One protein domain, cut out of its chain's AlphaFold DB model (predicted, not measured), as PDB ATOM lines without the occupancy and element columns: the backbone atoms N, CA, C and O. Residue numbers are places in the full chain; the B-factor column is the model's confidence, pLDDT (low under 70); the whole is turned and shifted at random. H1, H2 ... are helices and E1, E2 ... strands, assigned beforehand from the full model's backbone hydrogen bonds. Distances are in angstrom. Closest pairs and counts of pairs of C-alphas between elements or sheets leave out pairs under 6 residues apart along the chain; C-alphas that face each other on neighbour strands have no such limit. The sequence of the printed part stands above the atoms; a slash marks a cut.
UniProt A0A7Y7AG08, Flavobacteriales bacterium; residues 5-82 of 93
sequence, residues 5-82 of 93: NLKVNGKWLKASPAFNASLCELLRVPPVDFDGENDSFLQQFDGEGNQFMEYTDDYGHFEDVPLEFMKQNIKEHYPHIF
ATOM      1  N   ASN A   5     193.414 182.881 155.759       90.38
ATOM      2  CA  ASN A   5     193.772 182.694 154.358       90.38
ATOM      3  C   ASN A   5     193.099 181.419 153.832       90.38
ATOM      4  O   ASN A   5     193.194 180.355 154.445       90.38
ATOM      5  N   LEU A   6     192.426 181.523 152.692       90.44
ATOM      6  CA  LEU A   6     191.716 180.445 152.007       90.44
ATOM      7  C   LEU A   6     192.396 180.142 150.676       90.44
ATOM      8  O   LEU A   6     192.750 181.064 149.948       90.44
ATOM      9  N   LYS A   7     192.534 178.863 150.314       91.69
ATOM     10  CA  LYS A   7     193.013 178.474 148.981       91.69
ATOM     11  C   LYS A   7     191.827 178.145 148.077       91.69
ATOM     12  O   LYS A   7     191.246 177.068 148.195       91.69
ATOM     13  N   VAL A   8     191.488 179.048 147.161       94.44
ATOM     14  CA  VAL A   8     190.366 178.915 146.216       94.44
ATOM     15  C   VAL A   8     190.914 178.943 144.794       94.44
ATOM     16  O   VAL A   8     191.671 179.839 144.436       94.44
ATOM     17  N   ASN A   9     190.596 177.930 143.981       94.62
ATOM     18  CA  ASN A   9     191.061 177.820 142.588       94.62
ATOM     19  C   ASN A   9     192.586 177.996 142.409       94.62
ATOM     20  O   ASN A   9     193.058 178.538 141.416       94.62
ATOM     21  N   GLY A  10     193.375 177.544 143.391       93.44
ATOM     22  CA  GLY A  10     194.837 177.668 143.382       93.44
ATOM     23  C   GLY A  10     195.382 179.036 143.812       93.44
ATOM     24  O   GLY A  10     196.597 179.160 143.960       93.44
ATOM     25  N   LYS A  11     194.518 180.021 144.079       92.25
ATOM     26  CA  LYS A  11     194.855 181.348 144.607       92.25
ATOM     27  C   LYS A  11     194.621 181.394 146.120       92.25
ATOM     28  O   LYS A  11     193.667 180.803 146.619       92.25
ATOM     29  N   TRP A  12     195.495 182.087 146.845       92.19
ATOM     30  CA  TRP A  12     195.261 182.422 148.249       92.19
ATOM     31  C   TRP A  12     194.450 183.712 148.341       92.19
ATOM     32  O   TRP A  12     194.814 184.695 147.700       92.19
ATOM     33  N   LEU A  13     193.369 183.680 149.117       93.12
ATOM     34  CA  LEU A  13     192.488 184.811 149.393       93.12
ATOM     35  C   LEU A  13     192.410 185.060 150.896       93.12
ATOM     36  O   LEU A  13     192.288 184.110 151.674       93.12
ATOM     37  N   LYS A  14     192.424 186.325 151.302       92.69
ATOM     38  CA  LYS A  14     192.155 186.733 152.684       92.69
ATOM     39  C   LYS A  14     190.655 186.830 152.901       92.69
ATOM     40  O   LYS A  14     189.963 187.467 152.114       92.69
ATOM     41  N   ALA A  15     190.164 186.235 153.980       93.00
ATOM     42  CA  ALA A  15     188.756 186.265 154.337       93.00
ATOM     43  C   ALA A  15     188.562 186.567 155.828       93.00
ATOM     44  O   ALA A  15     189.197 185.944 156.682       93.00
ATOM     45  N   SER A  16     187.660 187.487 156.161       91.00
ATOM     46  CA  SER A  16     187.111 187.625 157.512       91.00
ATOM     47  C   SER A  16     185.649 187.165 157.524       91.00
ATOM     48  O   SER A  16     184.948 187.294 156.520       91.00
ATOM     49  N   PRO A  17     185.141 186.611 158.638       83.81
ATOM     50  CA  PRO A  17     183.713 186.375 158.757       83.81
ATOM     51  C   PRO A  17     182.967 187.708 158.643       83.81
ATOM     52  O   PRO A  17     183.283 188.656 159.373       83.81
ATOM     53  N   ALA A  18     181.975 187.761 157.755       83.19
ATOM     54  CA  ALA A  18     181.093 188.909 157.646       83.19
ATOM     55  C   ALA A  18     180.326 189.108 158.961       83.19
ATOM     56  O   ALA A  18     179.844 188.152 159.579       83.19
ATOM     57  N   PHE A  19     180.206 190.361 159.392       86.94
ATOM     58  CA  PHE A  19     179.302 190.708 160.480       86.94
ATOM     59  C   PHE A  19     177.849 190.543 160.026       86.94
ATOM     60  O   PHE A  19     177.530 190.635 158.839       86.94
ATOM     61  N   ASN A  20     176.946 190.291 160.975       89.50
ATOM     62  CA  ASN A  20     175.527 190.254 160.654       89.50
ATOM     63  C   ASN A  20     175.037 191.655 160.245       89.50
ATOM     64  O   ASN A  20     175.554 192.669 160.716       89.50
ATOM     65  N   ALA A  21     174.000 191.706 159.405       91.00
ATOM     66  CA  ALA A  21     173.521 192.948 158.796       91.00
ATOM     67  C   ALA A  21     173.244 194.071 159.814       91.00
ATOM     68  O   ALA A  21     173.657 195.205 159.599       91.00
ATOM     69  N   SER A  22     172.644 193.749 160.967       94.19
ATOM     70  CA  SER A  22     172.337 194.758 161.989       94.19
ATOM     71  C   SER A  22     173.584 195.394 162.614       94.19
ATOM     72  O   SER A  22     173.536 196.540 163.051       94.19
ATOM     73  N   LEU A  23     174.702 194.663 162.694       91.19
ATOM     74  CA  LEU A  23     175.964 195.213 163.187       91.19
ATOM     75  C   LEU A  23     176.636 196.081 162.118       91.19
ATOM     76  O   LEU A  23     177.159 197.140 162.449       91.19
ATOM     77  N   CYS A  24     176.566 195.680 160.847       91.88
ATOM     78  CA  CYS A  24     177.017 196.507 159.725       91.88
ATOM     79  C   CYS A  24     176.272 197.853 159.685       91.88
ATOM     80  O   CYS A  24     176.906 198.904 159.611       91.88
ATOM     81  N   GLU A  25     174.945 197.837 159.842       92.00
ATOM     82  CA  GLU A  25     174.117 199.047 159.937       92.00
ATOM     83  C   GLU A  25     174.518 199.934 161.122       92.00
ATOM     84  O   GLU A  25     174.694 201.142 160.960       92.00
ATOM     85  N   LEU A  26     174.714 199.341 162.307       91.81
ATOM     86  CA  LEU A  26     175.137 200.069 163.506       91.81
ATOM     87  C   LEU A  26     176.492 200.766 163.313       91.81
ATOM     88  O   LEU A  26     176.676 201.891 163.776       91.81
ATOM     89  N   LEU A  27     177.425 200.103 162.628       89.75
ATOM     90  CA  LEU A  27     178.771 200.609 162.352       89.75
ATOM     91  C   LEU A  27     178.848 201.477 161.087       89.75
ATOM     92  O   LEU A  27     179.908 202.033 160.816       89.75
ATOM     93  N   ARG A  28     177.745 201.622 160.337       90.38
ATOM     94  CA  ARG A  28     177.668 202.362 159.063       90.38
ATOM     95  C   ARG A  28     178.652 201.863 157.999       90.38
ATOM     96  O   ARG A  28     179.125 202.635 157.168       90.38
ATOM     97  N   VAL A  29     178.925 200.561 157.999       90.62
ATOM     98  CA  VAL A  29     179.758 199.892 156.991       90.62
ATOM     99  C   VAL A  29     178.906 198.912 156.182       90.62
ATOM    100  O   VAL A  29     177.998 198.295 156.743       90.62
ATOM    101  N   PRO A  30     179.154 198.734 154.875       89.88
ATOM    102  CA  PRO A  30     178.463 197.709 154.096       89.88
ATOM    103  C   PRO A  30     178.908 196.304 154.537       89.88
ATOM    104  O   PRO A  30     180.043 196.149 154.983       89.88
ATOM    105  N   PRO A  31     178.076 195.255 154.411       89.75
ATOM    106  CA  PRO A  31     178.542 193.876 154.553       89.75
ATOM    107  C   PRO A  31     179.720 193.575 153.614       89.75
ATOM    108  O   PRO A  31     179.780 194.105 152.508       89.75
ATOM    109  N   VAL A  32     180.656 192.731 154.058       89.94
ATOM    110  CA  VAL A  32     181.739 192.250 153.190       89.94
ATOM    111  C   VAL A  32     181.212 191.083 152.357       89.94
ATOM    112  O   VAL A  32     180.769 190.082 152.923       89.94
ATOM    113  N   ASP A  33     181.275 191.206 151.032       89.44
ATOM    114  CA  ASP A  33     180.926 190.135 150.097       89.44
ATOM    115  C   ASP A  33     182.132 189.233 149.810       89.44
ATOM    116  O   ASP A  33     183.285 189.666 149.859       89.44
ATOM    117  N   PHE A  34     181.868 187.966 149.490       92.38
ATOM    118  CA  PHE A  34     182.885 187.007 149.065       92.38
ATOM    119  C   PHE A  34     182.501 186.412 147.712       92.38
ATOM    120  O   PHE A  34     181.548 185.641 147.610       92.38
ATOM    121  N   ASP A  35     183.253 186.774 146.676       93.81
ATOM    122  CA  ASP A  35     183.037 186.330 145.294       93.81
ATOM    123  C   ASP A  35     183.862 185.084 144.916       93.81
ATOM    124  O   ASP A  35     183.655 184.497 143.857       93.81
ATOM    125  N   GLY A  36     184.779 184.654 145.789       93.75
ATOM    126  CA  GLY A  36     185.683 183.529 145.542       93.75
ATOM    127  C   GLY A  36     186.860 183.845 144.612       93.75
ATOM    128  O   GLY A  36     187.634 182.939 144.293       93.75
ATOM    129  N   GLU A  37     187.026 185.102 144.198       95.12
ATOM    130  CA  GLU A  37     188.085 185.559 143.294       95.12
ATOM    131  C   GLU A  37     188.956 186.655 143.916       95.12
ATOM    132  O   GLU A  37     190.161 186.713 143.638       95.12
ATOM    133  N   ASN A  38     188.376 187.492 144.773       93.44
ATOM    134  CA  ASN A  38     189.013 188.615 145.443       93.44
ATOM    135  C   ASN A  38     189.052 188.418 146.960       93.44
ATOM    136  O   ASN A  38     188.329 187.606 147.541       93.44
ATOM    137  N   ASP A  39     189.953 189.157 147.602       93.06
ATOM    138  CA  ASP A  39     190.021 189.186 149.053       93.06
ATOM    139  C   ASP A  39     188.743 189.805 149.638       93.06
ATOM    140  O   ASP A  39     188.188 190.762 149.102       93.06
ATOM    141  N   SER A  40     188.300 189.264 150.766       93.12
ATOM    142  CA  SER A  40     187.064 189.622 151.458       93.12
ATOM    143  C   SER A  40     187.364 189.821 152.941       93.12
ATOM    144  O   SER A  40     187.129 188.954 153.780       93.12
ATOM    145  N   PHE A  41     187.977 190.952 153.280       90.00
ATOM    146  CA  PHE A  41     188.325 191.302 154.659       90.00
ATOM    147  C   PHE A  41     187.651 192.609 155.096       90.00
ATOM    148  O   PHE A  41     186.810 193.151 154.385       90.00
ATOM    149  N   LEU A  42     187.960 193.076 156.312       90.00
ATOM    150  CA  LEU A  42     187.291 194.232 156.912       90.00
ATOM    151  C   LEU A  42     187.376 195.474 156.008       90.00
ATOM    152  O   LEU A  42     188.344 195.702 155.285       90.00
ATOM    153  N   GLN A  43     186.311 196.262 156.047       89.69
ATOM    154  CA  GLN A  43     186.057 197.350 155.118       89.69
ATOM    155  C   GLN A  43     187.068 198.479 155.330       89.69
ATOM    156  O   GLN A  43     187.190 199.004 156.432       89.69
ATOM    157  N   GLN A  44     187.760 198.891 154.266       91.00
ATOM    158  CA  GLN A  44     188.632 200.072 154.308       91.00
ATOM    159  C   GLN A  44     187.834 201.378 154.367       91.00
ATOM    160  O   GLN A  44     188.301 202.363 154.937       91.00
ATOM    161  N   PHE A  45     186.620 201.375 153.813       91.44
ATOM    162  CA  PHE A  45     185.758 202.546 153.698       91.44
ATOM    163  C   PHE A  45     184.385 202.288 154.321       91.44
ATOM    164  O   PHE A  45     183.890 201.157 154.311       91.44
ATOM    165  N   ASP A  46     183.774 203.342 154.856       91.69
ATOM    166  CA  ASP A  46     182.386 203.317 155.316       91.69
ATOM    167  C   ASP A  46     181.391 203.438 154.144       91.69
ATOM    168  O   ASP A  46     181.769 203.531 152.972       91.69
ATOM    169  N   GLY A  47     180.090 203.429 154.452       88.00
ATOM    170  CA  GLY A  47     179.034 203.571 153.444       88.00
ATOM    171  C   GLY A  47     178.987 204.932 152.728       88.00
ATOM    172  O   GLY A  47     178.301 205.049 151.715       88.00
ATOM    173  N   GLU A  48     179.699 205.946 153.224       91.44
ATOM    174  CA  GLU A  48     179.804 207.285 152.627       91.44
ATOM    175  C   GLU A  48     181.113 207.466 151.833       91.44
ATOM    176  O   GLU A  48     181.299 208.484 151.164       91.44
ATOM    177  N   GLY A  49     182.001 206.466 151.856       90.12
ATOM    178  CA  GLY A  49     183.303 206.489 151.193       90.12
ATOM    179  C   GLY A  49     184.420 207.130 152.019       90.12
ATOM    180  O   GLY A  49     185.513 207.335 151.490       90.12
ATOM    181  N   ASN A  50     184.190 207.442 153.298       93.56
ATOM    182  CA  ASN A  50     185.254 207.905 154.187       93.56
ATOM    183  C   ASN A  50     186.143 206.728 154.598       93.56
ATOM    184  O   ASN A  50     185.676 205.595 154.723       93.56
ATOM    185  N   GLN A  51     187.426 206.994 154.852       92.62
ATOM    186  CA  GLN A  51     188.353 205.979 155.350       92.62
ATOM    187  C   GLN A  51     187.930 205.520 156.753       92.62
ATOM    188  O   GLN A  51     187.948 206.297 157.707       92.62
ATOM    189  N   PHE A  52     187.553 204.247 156.864       90.94
ATOM    190  CA  PHE A  52     187.139 203.592 158.102       90.94
ATOM    191  C   PHE A  52     188.282 202.786 158.727       90.94
ATOM    192  O   PHE A  52     188.463 202.799 159.945       90.94
ATOM    193  N   MET A  53     189.074 202.105 157.897       90.94
ATOM    194  CA  MET A  53     190.196 201.278 158.328       90.94
ATOM    195  C   MET A  53     191.373 201.430 157.372       90.94
ATOM    196  O   MET A  53     191.212 201.384 156.154       90.94
ATOM    197  N   GLU A  54     192.567 201.562 157.943       93.31
ATOM    198  CA  GLU A  54     193.824 201.550 157.205       93.31
ATOM    199  C   GLU A  54     194.568 200.244 157.465       93.31
ATOM    200  O   GLU A  54     194.713 199.816 158.610       93.31
ATOM    201  N   TYR A  55     195.056 199.629 156.394       90.25
ATOM    202  CA  TYR A  55     195.976 198.502 156.466       90.25
ATOM    203  C   TYR A  55     197.389 199.030 156.248       90.25
ATOM    204  O   TYR A  55     197.766 199.310 155.113       90.25
ATOM    205  N   THR A  56     198.151 199.194 157.329       92.69
ATOM    206  CA  THR A  56     199.514 199.747 157.262       92.69
ATOM    207  C   THR A  56     200.531 198.716 156.793       92.69
ATOM    208  O   THR A  56     201.444 199.047 156.041       92.69
ATOM    209  N   ASP A  57     200.343 197.457 157.195       90.69
ATOM    210  CA  ASP A  57     201.304 196.382 156.983       90.69
ATOM    211  C   ASP A  57     200.605 195.063 156.644       90.69
ATOM    212  O   ASP A  57     199.506 194.758 157.120       90.69
ATOM    213  N   ASP A  58     201.280 194.254 155.830       89.94
ATOM    214  CA  ASP A  58     200.867 192.904 155.470       89.94
ATOM    215  C   ASP A  58     202.050 191.943 155.603       89.94
ATOM    216  O   ASP A  58     202.933 191.887 154.748       89.94
ATOM    217  N   TYR A  59     202.056 191.157 156.678       90.19
ATOM    218  CA  TYR A  59     203.093 190.154 156.926       90.19
ATOM    219  C   TYR A  59     202.868 188.841 156.156       90.19
ATOM    220  O   TYR A  59     203.629 187.889 156.321       90.19
ATOM    221  N   GLY A  60     201.839 188.777 155.303       88.31
ATOM    222  CA  GLY A  60     201.562 187.640 154.438       88.31
ATOM    223  C   GLY A  60     200.943 186.450 155.173       88.31
ATOM    224  O   GLY A  60     200.052 186.595 156.009       88.31
ATOM    225  N   HIS A  61     201.376 185.246 154.800       85.88
ATOM    226  CA  HIS A  61     200.898 183.989 155.368       85.88
ATOM    227  C   HIS A  61     202.072 183.130 155.834       85.88
ATOM    228  O   HIS A  61     203.154 183.159 155.250       85.88
ATOM    229  N   PHE A  62     201.825 182.340 156.874       88.06
ATOM    230  CA  PHE A  62     202.793 181.432 157.478       88.06
ATOM    231  C   PHE A  62     202.219 180.014 157.460       88.06
ATOM    232  O   PHE A  62     201.003 179.841 157.562       88.06
ATOM    233  N   GLU A  63     203.076 179.005 157.309       89.62
ATOM    234  CA  GLU A  63     202.650 177.596 157.325       89.62
ATOM    235  C   GLU A  63     202.146 177.149 158.708       89.62
ATOM    236  O   GLU A  63     201.280 176.283 158.799       89.62
ATOM    237  N   ASP A  64     202.666 177.768 159.769       91.38
ATOM    238  CA  ASP A  64     202.287 177.554 161.166       91.38
ATOM    239  C   ASP A  64     202.359 178.891 161.930       91.38
ATOM    240  O   ASP A  64     202.774 179.917 161.382       91.38
ATOM    241  N   VAL A  65     201.957 178.902 163.200       90.44
ATOM    242  CA  VAL A  65     201.976 180.073 164.079       90.44
ATOM    243  C   VAL A  65     203.413 180.609 164.221       90.44
ATOM    244  O   VAL A  65     204.262 179.945 164.825       90.44
ATOM    245  N   PRO A  66     203.716 181.832 163.738       94.12
ATOM    246  CA  PRO A  66     205.085 182.339 163.671       94.12
ATOM    247  C   PRO A  66     205.499 182.976 165.007       94.12
ATOM    248  O   PRO A  66     205.679 184.189 165.123       94.12
ATOM    249  N   LEU A  67     205.617 182.157 166.055       94.12
ATOM    250  CA  LEU A  67     205.777 182.627 167.435       94.12
ATOM    251  C   LEU A  67     206.994 183.539 167.635       94.12
ATOM    252  O   LEU A  67     206.880 184.575 168.287       94.12
ATOM    253  N   GLU A  68     208.143 183.181 167.064       93.44
ATOM    254  CA  GLU A  68     209.362 183.984 167.200       93.44
ATOM    255  C   GLU A  68     209.251 185.330 166.478       93.44
ATOM    256  O   GLU A  68     209.639 186.356 167.034       93.44
ATOM    257  N   PHE A  69     208.619 185.355 165.302       94.81
ATOM    258  CA  PHE A  69     208.325 186.596 164.586       94.81
ATOM    259  C   PHE A  69     207.400 187.506 165.403       94.81
ATOM    260  O   PHE A  69     207.679 188.696 165.545       94.81
ATOM    261  N   MET A  70     206.332 186.955 165.994       93.38
ATOM    262  CA  MET A  70     205.422 187.722 166.852       93.38
ATOM    263  C   MET A  70     206.159 188.308 168.061       93.38
ATOM    264  O   MET A  70     206.031 189.498 168.338       93.38
ATOM    265  N   LYS A  71     206.980 187.506 168.753       90.88
ATOM    266  CA  LYS A  71     207.781 187.975 169.896       90.88
ATOM    267  C   LYS A  71     208.740 189.096 169.499       90.88
ATOM    268  O   LYS A  71     208.858 190.069 170.238       90.88
ATOM    269  N   GLN A  72     209.426 188.958 168.365       93.69
ATOM    270  CA  GLN A  72     210.370 189.965 167.888       93.69
ATOM    271  C   GLN A  72     209.661 191.280 167.542       93.69
ATOM    272  O   GLN A  72     210.075 192.318 168.046       93.69
ATOM    273  N   ASN A  73     208.558 191.233 166.784       93.94
ATOM    274  CA  ASN A  73     207.790 192.431 166.417       93.94
ATOM    275  C   ASN A  73     207.252 193.168 167.645       93.94
ATOM    276  O   ASN A  73     207.353 194.389 167.737       93.94
ATOM    277  N   ILE A  74     206.699 192.437 168.619       91.75
ATOM    278  CA  ILE A  74     206.153 193.062 169.826       91.75
ATOM    279  C   ILE A  74     207.274 193.759 170.621       91.75
ATOM    280  O   ILE A  74     207.070 194.871 171.102       91.75
ATOM    281  N   LYS A  75     208.468 193.157 170.723       90.56
ATOM    282  CA  LYS A  75     209.631 193.786 171.376       90.56
ATOM    283  C   LYS A  75     210.142 195.010 170.618       90.56
ATOM    284  O   LYS A  75     210.484 196.003 171.246       90.56
ATOM    285  N   GLU A  76     210.184 194.942 169.291       93.12
ATOM    286  CA  GLU A  76     210.653 196.033 168.434       93.12
ATOM    287  C   GLU A  76     209.742 197.265 168.520       93.12
ATOM    288  O   GLU A  76     210.229 198.385 168.667       93.12
ATOM    289  N   HIS A  77     208.423 197.064 168.497       92.69
ATOM    290  CA  HIS A  77     207.452 198.162 168.492       92.69
ATOM    291  C   HIS A  77     207.015 198.621 169.892       92.69
ATOM    292  O   HIS A  77     206.575 199.761 170.052       92.69
ATOM    293  N   TYR A  78     207.170 197.780 170.920       90.50
ATOM    294  CA  TYR A  78     206.810 198.103 172.306       90.50
ATOM    295  C   TYR A  78     207.948 197.807 173.301       90.50
ATOM    296  O   TYR A  78     207.716 197.135 174.308       90.50
ATOM    297  N   PRO A  79     209.172 198.333 173.095       89.50
ATOM    298  CA  PRO A  79     210.337 197.986 173.919       89.50
ATOM    299  C   PRO A  79     210.135 198.307 175.406       89.50
ATOM    300  O   PRO A  79     210.504 197.527 176.277       89.50
ATOM    301  N   HIS A  80     209.416 199.391 175.716       87.50
ATOM    302  CA  HIS A  80     209.077 199.794 177.086       87.50
ATOM    303  C   HIS A  80     208.257 198.755 177.875       87.50
ATOM    304  O   HIS A  80     208.218 198.813 179.104       87.50
ATOM    305  N   ILE A  81     207.584 197.813 177.203       84.62
ATOM    306  CA  ILE A  81     206.872 196.713 177.865       84.62
ATOM    307  C   ILE A  81     207.854 195.636 178.344       84.62
ATOM    308  O   ILE A  81     207.547 194.994 179.345       84.62
ATOM    309  N   PHE A  82     209.006 195.458 177.687       80.62
ATOM    310  CA  PHE A  82     209.946 194.348 177.924       80.62
ATOM    311  C   PHE A  82     211.266 194.774 178.575       80.62
ATOM    312  O   PHE A  82     211.888 193.969 179.258       80.62
TER     313      PHE A  82
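AT A GLANCE: This is residues 5 to 82 of the 93 residues of a protein of Flavobacteriales bacterium (UniProt A0A7Y7AG08). There is little regular structure: a small two-stranded hairpin, E1 and E2, lies between helix H1 toward one end and H2 with small H3 at the other. Residues 28 to 66, without a named element, fold back on themselves, then run across to H2. The printed part has 78 residues, 31 in named elements, ordered E1 E2 H1 H2 H3, class mixed; it is loose, radius of gyration of the C-alphas 16.1 A, and flat, spanning 40 by 35 by 19 A.

IN THESE COORDINATES: E1 is residues 5 to 8, 9.6 A, from C-alpha 5 at (193.772, 182.694, 154.358); E2 is 11 to 15, 12.5 A. H1 is 21 to 27, 9.9 A; H2 is 67 to 77, 15.7 A; H3 is 79 to 82, 5.4 A, ending at C-alpha 82 (209.946, 194.348, 177.924).

HOW THE PARTS SIT: E1 and E2, a hairpin, are antiparallel at 135 degrees, with N 6 and O 13 within hydrogen-bond range at 2.8 A. H2 is apart from both strands and H1. H2 and H3 are close but not clearly touching; their closest C-alphas, Lys 75 and Phe 82, are 6.6 A apart. Every O i to N i+4 pair is within hydrogen-bond range in H1 and H2; H3 is too short for one.

THE WHOLE: The farthest C-alphas, Asn 9 and His 80, are 44.7 A apart. H1 to H2 is a long link. The printed part has no cut; no printed residue is under 70 in pLDDT.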